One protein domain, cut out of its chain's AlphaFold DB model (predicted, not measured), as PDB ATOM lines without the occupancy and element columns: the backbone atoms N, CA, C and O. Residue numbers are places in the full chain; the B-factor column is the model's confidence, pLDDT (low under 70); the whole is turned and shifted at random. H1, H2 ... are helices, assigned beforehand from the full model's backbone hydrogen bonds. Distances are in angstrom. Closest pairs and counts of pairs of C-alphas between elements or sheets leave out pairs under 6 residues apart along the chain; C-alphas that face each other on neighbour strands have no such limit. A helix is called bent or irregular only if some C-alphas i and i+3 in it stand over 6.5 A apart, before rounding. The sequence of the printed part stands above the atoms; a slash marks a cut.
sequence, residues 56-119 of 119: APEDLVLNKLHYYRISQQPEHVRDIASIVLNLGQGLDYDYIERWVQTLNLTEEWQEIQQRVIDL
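This is residues 56 to 119 of the 119 residues of an uncharacterized protein of Caldilineales bacterium (UniProt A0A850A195). H1 and H2 fold back on each other as a helical hairpin, H3 lies beside the first part of H1, and the centres of H1, H2 and H3 make a triangle rather than a row. H4 runs across the open side of this triangle, reaching from H1 near its own beginning to H2 near its own end, and the four helices make a small, well-filled body. The printed part has 64 residues, with four named helices in the order H1, H2, H3, H4 and no named strand; the class is all helix, with the helix packing part aligned and part crossed. The whole is compact, with a radius of gyration of the C-alphas of 10.5 A, and rounded, with spans of 27 by 26 by 19 A.

H1 holds residues 57 to 71 and begins with C-alpha 57 at (13.221, -15.016, -6.815); it is 20.5 A long from first to last C-alpha. H2, residues 74 to 90, is the longest helix at 24.0 A, and its C-alpha 74 stands at (21.091, 0.861, -1.670). H2 is irregular, with C-alphas 86 and 89 lying 9.3 A apart, and has a kink of 42 degrees near residue 84. H3 holds residues 93 to 103 and is 15.0 A long. H4, residues 106 to 117, is 16.7 A long and ends with C-alpha 117 at (22.062, -10.674, 9.380).

H1 is the hub, touching the three other helices. H1 and H2 form a helical hairpin and run opposite ways at a shallow tilt of 22 degrees; their closest C-alphas, those of Lys 64 and His 76, are 5.5 A apart. With residues 58 to 62 alone, H1 touches H3, and the closest C-alphas, those of Glu 58 and Ile 96, are 6.1 A apart. H1 and H3 run the same way at a shallow tilt of 33 degrees, only just short of steep. H1, with residues 65 to 69 alone, touches residues 108 to 109 of H4; the C-alphas of Leu 65 and Glu 108 are the closest, at 6.3 A. These two helices are only just about perpendicular, at 70.1 degrees. H4 touches H2 with residues 112 to 116 alone, about perpendicular at 74 degrees, and the closest C-alphas, those of Ala 81 and Val 116, are 5.6 A apart. H3 and H4 are close but not clearly touching, while H2 and H3 are apart. In H3 and H4 every O i to N i+4 pair is within hydrogen-bond range; in H1 10 of 11 are, and in H2 11 of 13.

The two C-alphas farthest apart, those of Ser 71 and Gln 89, are 28.1 A from each other. The printed part has no cut, and its three links, H1 to H2, H2 to H3 and H3 to H4, are tight. The mean pLDDT of the printed part is 93.7, and residue 119, the chain's last, is under 70.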
ATOM      1  N   ALA A  56      11.945 -16.103 -11.362       98.00
ATOM      2  CA  ALA A  56      12.141 -16.768 -10.087       98.00
ATOM      3  C   ALA A  56      12.873 -15.807  -9.121       98.00
ATOM      4  O   ALA A  56      13.667 -14.969  -9.564       98.00
ATOM      5  N   PRO A  57      12.618 -15.895  -7.806       97.94
ATOM      6  CA  PRO A  57      13.221 -15.016  -6.815       97.94
ATOM      7  C   PRO A  57      14.748 -15.109  -6.813       97.94
ATOM      8  O   PRO A  57      15.404 -14.087  -6.635       97.94
ATOM      9  N   GLU A  58      15.327 -16.281  -7.089       98.38
ATOM     10  CA  GLU A  58      16.781 -16.439  -7.186       98.38
ATOM     11  C   GLU A  58      17.366 -15.609  -8.338       98.38
ATOM     12  O   GLU A  58      18.375 -14.926  -8.175       98.38
ATOM     13  N   ASP A  59      16.698 -15.605  -9.494       97.88
ATOM     14  CA  ASP A  59      17.119 -14.810 -10.648       97.88
ATOM     15  C   ASP A  59      16.932 -13.303 -10.395       97.88
ATOM     16  O   ASP A  59      17.726 -12.496 -10.881       97.88
ATOM     17  N   LEU A  60      15.929 -12.897  -9.602       97.06
ATOM     18  CA  LEU A  60      15.787 -11.505  -9.151       97.06
ATOM     19  C   LEU A  60      16.941 -11.086  -8.234       97.06
ATOM     20  O   LEU A  60      17.473  -9.989  -8.409       97.06
ATOM     21  N   VAL A  61      17.351 -11.947  -7.297       97.62
ATOM     22  CA  VAL A  61      18.507 -11.702  -6.419       97.62
ATOM     23  C   VAL A  61      19.780 -11.533  -7.246       97.62
ATOM     24  O   VAL A  61      20.470 -10.524  -7.105       97.62
ATOM     25  N   LEU A  62      20.057 -12.464  -8.162       97.56
ATOM     26  CA  LEU A  62      21.254 -12.438  -9.010       97.56
ATOM     27  C   LEU A  62      21.307 -11.203  -9.921       97.56
ATOM     28  O   LEU A  62      22.353 -10.563 -10.033       97.56
ATOM     29  N   ASN A  63      20.181 -10.816 -10.531       95.25
ATOM     30  CA  ASN A  63      20.122  -9.589 -11.328       95.25
ATOM     31  C   ASN A  63      20.368  -8.346 -10.467       95.25
ATOM     32  O   ASN A  63      21.143  -7.472 -10.852       95.25
ATOM     33  N   LYS A  64      19.756  -8.258  -9.281       95.75
ATOM     34  CA  LYS A  64      19.961  -7.114  -8.385       95.75
ATOM     35  C   LYS A  64      21.397  -7.037  -7.869       95.75
ATOM     36  O   LYS A  64      21.916  -5.931  -7.790       95.75
ATOM     37  N   LEU A  65      22.060  -8.166  -7.602       96.19
ATOM     38  CA  LEU A  65      23.491  -8.205  -7.272       96.19
ATOM     39  C   LEU A  65      24.337  -7.631  -8.409       96.19
ATOM     40  O   LEU A  65      25.193  -6.777  -8.184       96.19
ATOM     41  N   HIS A  66      24.059  -8.058  -9.641       93.88
ATOM     42  CA  HIS A  66      24.762  -7.566 -10.818       93.88
ATOM     43  C   HIS A  66      24.623  -6.046 -10.983       93.88
ATOM     44  O   HIS A  66      25.614  -5.355 -11.214       93.88
ATOM     45  N   TYR A  67      23.413  -5.503 -10.824       92.75
ATOM     46  CA  TYR A  67      23.201  -4.057 -10.910       92.75
ATOM     47  C   TYR A  67      23.722  -3.300  -9.693       92.75
ATOM     48  O   TYR A  67      24.224  -2.194  -9.870       92.75
ATOM     49  N   TYR A  68      23.691  -3.889  -8.496       94.06
ATOM     50  CA  TYR A  68      24.321  -3.310  -7.312       94.06
ATOM     51  C   TYR A  68      25.823  -3.119  -7.519       94.06
ATOM     52  O   TYR A  68      26.320  -2.021  -7.280       94.06
ATOM     53  N   ARG A  69      26.528  -4.116  -8.077       93.44
ATOM     54  CA  ARG A  69      27.951  -3.984  -8.440       93.44
ATOM     55  C   ARG A  69      28.218  -2.737  -9.279       93.44
ATOM     56  O   ARG A  69      29.203  -2.040  -9.055       93.44
ATOM     57  N   ILE A  70      27.338  -2.454 -10.238       90.75
ATOM     58  CA  ILE A  70      27.499  -1.359 -11.197       90.75
ATOM     59  C   ILE A  70      27.086  -0.008 -10.600       90.75
ATOM     60  O   ILE A  70      27.761   0.993 -10.826       90.75
ATOM     61  N   SER A  71      25.958   0.041  -9.892       91.00
ATOM     62  CA  SER A  71      25.310   1.292  -9.484       91.00
ATOM     63  C   SER A  71      25.606   1.704  -8.044       91.00
ATOM     64  O   SER A  71      25.473   2.882  -7.723       91.00
ATOM     65  N   GLN A  72      25.963   0.745  -7.183       91.56
ATOM     66  CA  GLN A  72      26.100   0.889  -5.729       91.56
ATOM     67  C   GLN A  72      24.839   1.464  -5.047       91.56
ATOM     68  O   GLN A  72      24.904   2.033  -3.957       91.56
ATOM     69  N   GLN A  73      23.670   1.322  -5.686       91.38
ATOM     70  CA  GLN A  73      22.406   1.856  -5.180       91.38
ATOM     71  C   GLN A  73      21.847   1.001  -4.027       91.38
ATOM     72  O   GLN A  73      21.650  -0.210  -4.204       91.38
ATOM     73  N   PRO A  74      21.554   1.595  -2.852       89.81
ATOM     74  CA  PRO A  74      21.091   0.861  -1.670       89.81
ATOM     75  C   PRO A  74      19.719   0.195  -1.856       89.81
ATOM     76  O   PRO A  74      19.380  -0.739  -1.130       89.81
ATOM     77  N   GLU A  75      18.928   0.639  -2.834       92.81
ATOM     78  CA  GLU A  75      17.642   0.050  -3.210       92.81
ATOM     79  C   GLU A  75      17.797  -1.419  -3.610       92.81
ATOM     80  O   GLU A  75      17.001  -2.256  -3.186       92.81
ATOM     81  N   HIS A  76      18.862  -1.764  -4.345       94.25
ATOM     82  CA  HIS A  76      19.128  -3.155  -4.715       94.25
ATOM     83  C   HIS A  76      19.352  -4.035  -3.482       94.25
ATOM     84  O   HIS A  76      18.806  -5.135  -3.415       94.25
ATOM     85  N   VAL A  77      20.098  -3.535  -2.493       92.94
ATOM     86  CA  VAL A  77      20.364  -4.253  -1.238       92.94
ATOM     87  C   VAL A  77      19.072  -4.470  -0.456       92.94
ATOM     88  O   VAL A  77      18.804  -5.589  -0.026       92.94
ATOM     89  N   ARG A  78      18.240  -3.430  -0.312       92.69
ATOM     90  CA  ARG A  78      16.951  -3.519   0.393       92.69
ATOM     91  C   ARG A  78      16.015  -4.540  -0.253       92.69
ATOM     92  O   ARG A  78      15.371  -5.320   0.450       92.69
ATOM     93  N   ASP A  79      15.948  -4.546  -1.578       95.25
ATOM     94  CA  ASP A  79      15.103  -5.477  -2.318       95.25
ATOM     95  C   ASP A  79      15.591  -6.924  -2.174       95.25
ATOM     96  O   ASP A  79      14.783  -7.826  -1.953       95.25
ATOM     97  N   ILE A  80      16.908  -7.156  -2.262       96.25
ATOM     98  CA  ILE A  80      17.489  -8.489  -2.045       96.25
ATOM     99  C   ILE A  80      17.223  -8.953  -0.613       96.25
ATOM    100  O   ILE A  80      16.742 -10.067  -0.424       96.25
ATOM    101  N   ALA A  81      17.466  -8.095   0.380       94.19
ATOM    102  CA  ALA A  81      17.196  -8.397   1.782       94.19
ATOM    103  C   ALA A  81      15.730  -8.780   2.001       94.19
ATOM    104  O   ALA A  81      15.439  -9.785   2.641       94.19
ATOM    105  N   SER A  82      14.807  -8.034   1.392       95.06
ATOM    106  CA  SER A  82      13.377  -8.333   1.460       95.06
ATOM    107  C   SER A  82      13.070  -9.720   0.889       95.06
ATOM    108  O   SER A  82      12.358 -10.491   1.526       95.06
ATOM    109  N   ILE A  83      13.622 -10.082  -0.272       96.31
ATOM    110  CA  ILE A  83      13.420 -11.415  -0.865       96.31
ATOM    111  C   ILE A  83      13.979 -12.513   0.052       96.31
ATOM    112  O   ILE A  83      13.284 -13.492   0.325       96.31
ATOM    113  N   VAL A  84      15.207 -12.338   0.547       95.19
ATOM    114  CA  VAL A  84      15.896 -13.317   1.400       95.19
ATOM    115  C   VAL A  84      15.163 -13.525   2.722       95.19
ATOM    116  O   VAL A  84      14.940 -14.667   3.107       95.19
ATOM    117  N   LEU A  85      14.735 -12.455   3.392       93.88
ATOM    118  CA  LEU A  85      14.027 -12.547   4.671       93.88
ATOM    119  C   LEU A  85      12.623 -13.151   4.523       93.88
ATOM    120  O   LEU A  85      12.201 -13.921   5.382       93.88
ATOM    121  N   ASN A  86      11.902 -12.835   3.440       95.81
ATOM    122  CA  ASN A  86      10.542 -13.348   3.236       95.81
ATOM    123  C   ASN A  86      10.513 -14.817   2.798       95.81
ATOM    124  O   ASN A  86       9.609 -15.552   3.191       95.81
ATOM    125  N   LEU A  87      11.462 -15.245   1.961       95.69
ATOM    126  CA  LEU A  87      11.486 -16.615   1.441       95.69
ATOM    127  C   LEU A  87      12.371 -17.550   2.268       95.69
ATOM    128  O   LEU A  87      12.093 -18.748   2.312       95.69
ATOM    129  N   GLY A  88      13.402 -17.026   2.935       93.81
ATOM    130  CA  GLY A  88      14.317 -17.783   3.787       93.81
ATOM    131  C   GLY A  88      14.812 -19.064   3.116       93.81
ATOM    132  O   GLY A  88      15.307 -19.050   1.991       93.81
ATOM    133  N   GLN A  89      14.600 -20.198   3.788       94.75
ATOM    134  CA  GLN A  89      14.978 -21.536   3.305       94.75
ATOM    135  C   GLN A  89      14.256 -21.981   2.019       94.75
ATOM    136  O   GLN A  89      14.632 -22.991   1.435       94.75
ATOM    137  N   GLY A  90      13.221 -21.261   1.574       96.38
ATOM    138  CA  GLY A  90      12.532 -21.519   0.310       96.38
ATOM    139  C   GLY A  90      13.313 -21.082  -0.935       96.38
ATOM    140  O   GLY A  90      12.857 -21.348  -2.046       96.38
ATOM    141  N   LEU A  91      14.453 -20.402  -0.766       97.69
ATOM    142  CA  LEU A  91      15.369 -20.071  -1.854       97.69
ATOM    143  C   LEU A  91      16.282 -21.250  -2.205       97.69
ATOM    144  O   LEU A  91      16.823 -21.932  -1.335       97.69
ATOM    145  N   ASP A  92      16.521 -21.434  -3.499       98.00
ATOM    146  CA  ASP A  92      17.529 -22.358  -4.028       98.00
ATOM    147  C   ASP A  92      18.931 -21.718  -3.933       98.00
ATOM    148  O   ASP A  92      19.432 -21.096  -4.875       98.00
ATOM    149  N   TYR A  93      19.547 -21.818  -2.748       97.38
ATOM    150  CA  TYR A  93      20.868 -21.238  -2.474       97.38
ATOM    151  C   TYR A  93      21.980 -21.872  -3.313       97.38
ATOM    152  O   TYR A  93      22.850 -21.145  -3.783       97.38
ATOM    153  N   ASP A  94      21.906 -23.173  -3.608       98.25
ATOM    154  CA  ASP A  94      22.865 -23.843  -4.496       98.25
ATOM    155  C   ASP A  94      22.849 -23.221  -5.904       98.25
ATOM    156  O   ASP A  94      23.885 -23.086  -6.565       98.25
ATOM    157  N   TYR A  95      21.669 -22.822  -6.396       98.31
ATOM    158  CA  TYR A  95      21.545 -22.088  -7.653       98.31
ATOM    159  C   TYR A  95      22.121 -20.677  -7.573       98.31
ATOM    160  O   TYR A  95      22.837 -20.277  -8.497       98.31
ATOM    161  N   ILE A  96      21.836 -19.946  -6.493       98.25
ATOM    162  CA  ILE A  96      22.389 -18.606  -6.272       98.25
ATOM    163  C   ILE A  96      23.917 -18.679  -6.225       98.25
ATOM    164  O   ILE A  96      24.571 -17.992  -7.004       98.25
ATOM    165  N   GLU A  97      24.497 -19.549  -5.398       98.06
ATOM    166  CA  GLU A  97      25.948 -19.676  -5.225       98.06
ATOM    167  C   GLU A  97      26.664 -20.024  -6.531       98.06
ATOM    168  O   GLU A  97      27.666 -19.394  -6.880       98.06
ATOM    169  N   ARG A  98      26.115 -20.963  -7.311       98.19
ATOM    170  CA  ARG A  98      26.667 -21.330  -8.622       98.19
ATOM    171  C   ARG A  98      26.768 -20.126  -9.555       98.19
ATOM    172  O   ARG A  98      27.792 -19.935 -10.218       98.19
ATOM    173  N   TRP A  99      25.710 -19.322  -9.640       98.19
ATOM    174  CA  TRP A  99      25.690 -18.154 -10.518       98.19
ATOM    175  C   TRP A  99      26.478 -16.980  -9.955       98.19
ATOM    176  O   TRP A  99      27.152 -16.308 -10.727       98.19
ATOM    177  N   VAL A 100      26.479 -16.774  -8.639       98.06
ATOM    178  CA  VAL A 100      27.348 -15.803  -7.964       98.06
ATOM    179  C   VAL A 100      28.809 -16.062  -8.331       98.06
ATOM    180  O   VAL A 100      29.495 -15.146  -8.781       98.06
ATOM    181  N   GLN A 101      29.267 -17.314  -8.245       97.50
ATOM    182  CA  GLN A 101      30.624 -17.693  -8.646       97.50
ATOM    183  C   GLN A 101      30.853 -17.490 -10.150       97.50
ATOM    184  O   GLN A 101      31.829 -16.861 -10.550       97.50
ATOM    185  N   THR A 102      29.933 -17.972 -10.991       96.00
ATOM    186  CA  THR A 102      30.053 -17.884 -12.459       96.00
ATOM    187  C   THR A 102      30.095 -16.433 -12.957       96.00
ATOM    188  O   THR A 102      30.805 -16.118 -13.912       96.00
ATOM    189  N   LEU A 103      29.345 -15.539 -12.310       94.25
ATOM    190  CA  LEU A 103      29.250 -14.119 -12.651       94.25
ATOM    191  C   LEU A 103      30.286 -13.252 -11.916       94.25
ATOM    192  O   LEU A 103      30.363 -12.055 -12.189       94.25
ATOM    193  N   ASN A 104      31.107 -13.842 -11.037       95.81
ATOM    194  CA  ASN A 104      32.066 -13.155 -10.166       95.81
ATOM    195  C   ASN A 104      31.417 -12.085  -9.263       95.81
ATOM    196  O   ASN A 104      31.947 -10.985  -9.136       95.81
ATOM    197  N   LEU A 105      30.275 -12.414  -8.651       96.50
ATOM    198  CA  LEU A 105      29.496 -11.542  -7.755       96.50
ATOM    199  C   LEU A 105      29.665 -11.899  -6.264       96.50
ATOM    200  O   LEU A 105      28.801 -11.605  -5.439       96.50
ATOM    201  N   THR A 106      30.722 -12.640  -5.922       96.81
ATOM    202  CA  THR A 106      30.915 -13.210  -4.578       96.81
ATOM    203  C   THR A 106      31.027 -12.138  -3.498       96.81
ATOM    204  O   THR A 106      30.455 -12.307  -2.425       96.81
ATOM    205  N   GLU A 107      31.733 -11.042  -3.779       94.94
ATOM    206  CA  GLU A 107      31.934  -9.947  -2.825       94.94
ATOM    207  C   GLU A 107      30.608  -9.242  -2.514       94.94
ATOM    208  O   GLU A 107      30.251  -9.074  -1.350       94.94
ATOM    209  N   GLU A 108      29.828  -8.922  -3.550       94.94
ATOM    210  CA  GLU A 108      28.516  -8.294  -3.404       94.94
ATOM    211  C   GLU A 108      27.537  -9.206  -2.665       94.94
ATOM    212  O   GLU A 108      26.742  -8.743  -1.848       94.94
ATOM    213  N   TRP A 109      27.592 -10.515  -2.927       96.56
ATOM    214  CA  TRP A 109      26.732 -11.468  -2.237       96.56
ATOM    215  C   TRP A 109      27.058 -11.556  -0.744       96.56
ATOM    216  O   TRP A 109      26.147 -11.455   0.076       96.56
ATOM    217  N   GLN A 110      28.341 -11.654  -0.383       94.81
ATOM    218  CA  GLN A 110      28.785 -11.673   1.015       94.81
ATOM    219  C   GLN A 110      28.421 -10.382   1.757       94.81
ATOM    220  O   GLN A 110      27.928 -10.438   2.884       94.81
ATOM    221  N   GLU A 111      28.615  -9.224   1.123       92.38
ATOM    222  CA  GLU A 111      28.241  -7.928   1.692       92.38
ATOM    223  C   GLU A 111      26.747  -7.875   2.027       92.38
ATOM    224  O   GLU A 111      26.359  -7.445   3.116       92.38
ATOM    225  N   ILE A 112      25.895  -8.337   1.109       90.88
ATOM    226  CA  ILE A 112      24.450  -8.340   1.331       90.88
ATOM    227  C   ILE A 112      24.057  -9.352   2.403       90.88
ATOM    228  O   ILE A 112      23.243  -9.016   3.258       90.88
ATOM    229  N   GLN A 113      24.641 -10.552   2.411       91.25
ATOM    230  CA  GLN A 113      24.378 -11.539   3.460       91.25
ATOM    231  C   GLN A 113      24.698 -10.984   4.853       91.25
ATOM    232  O   GLN A 113      23.890 -11.149   5.764       91.25
ATOM    233  N   GLN A 114      25.816 -10.265   5.007       89.44
ATOM    234  CA  GLN A 114      26.162  -9.630   6.277       89.44
ATOM    235  C   GLN A 114      25.124  -8.576   6.680       89.44
ATOM    236  O   GLN A 114      24.628  -8.592   7.801       89.44
ATOM    237  N   ARG A 115      24.723  -7.708   5.744       84.50
ATOM    238  CA  ARG A 115      23.706  -6.678   6.008       84.50
ATOM    239  C   ARG A 115      22.339  -7.255   6.352       84.50
ATOM    240  O   ARG A 115      21.604  -6.625   7.097       84.50
ATOM    241  N   VAL A 116      21.981  -8.412   5.797       83.00
ATOM    242  CA  VAL A 116      20.724  -9.105   6.118       83.00
ATOM    243  C   VAL A 116      20.751  -9.686   7.530       83.00
ATOM    244  O   VAL A 116      19.723  -9.664   8.190       83.00
ATOM    245  N   ILE A 117      21.899 -10.186   7.998       78.00
ATOM    246  CA  ILE A 117      22.062 -10.674   9.380       78.00
ATOM    247  C   ILE A 117      21.926  -9.527  10.393       78.00
ATOM    248  O   ILE A 117      21.443  -9.744  11.501       78.00
ATOM    249  N   ASP A 118      22.346  -8.321  10.011       71.31
ATOM    250  CA  ASP A 118      22.323  -7.136  10.871       71.31
ATOM    251  C   ASP A 118      20.936  -6.445  10.946       71.31
ATOM    252  O   ASP A 118      20.796  -5.450  11.665       71.31
ATOM    253  N   LEU A 119      19.927  -6.940  10.209       64.94
ATOM    254  CA  LEU A 119      18.539  -6.439  10.177       64.94
ATOM    255  C   LEU A 119      17.599  -7.277  11.054       64.94
ATOM    256  O   LEU A 119      16.759  -6.647  11.741       64.94
TER     257      LEU A 119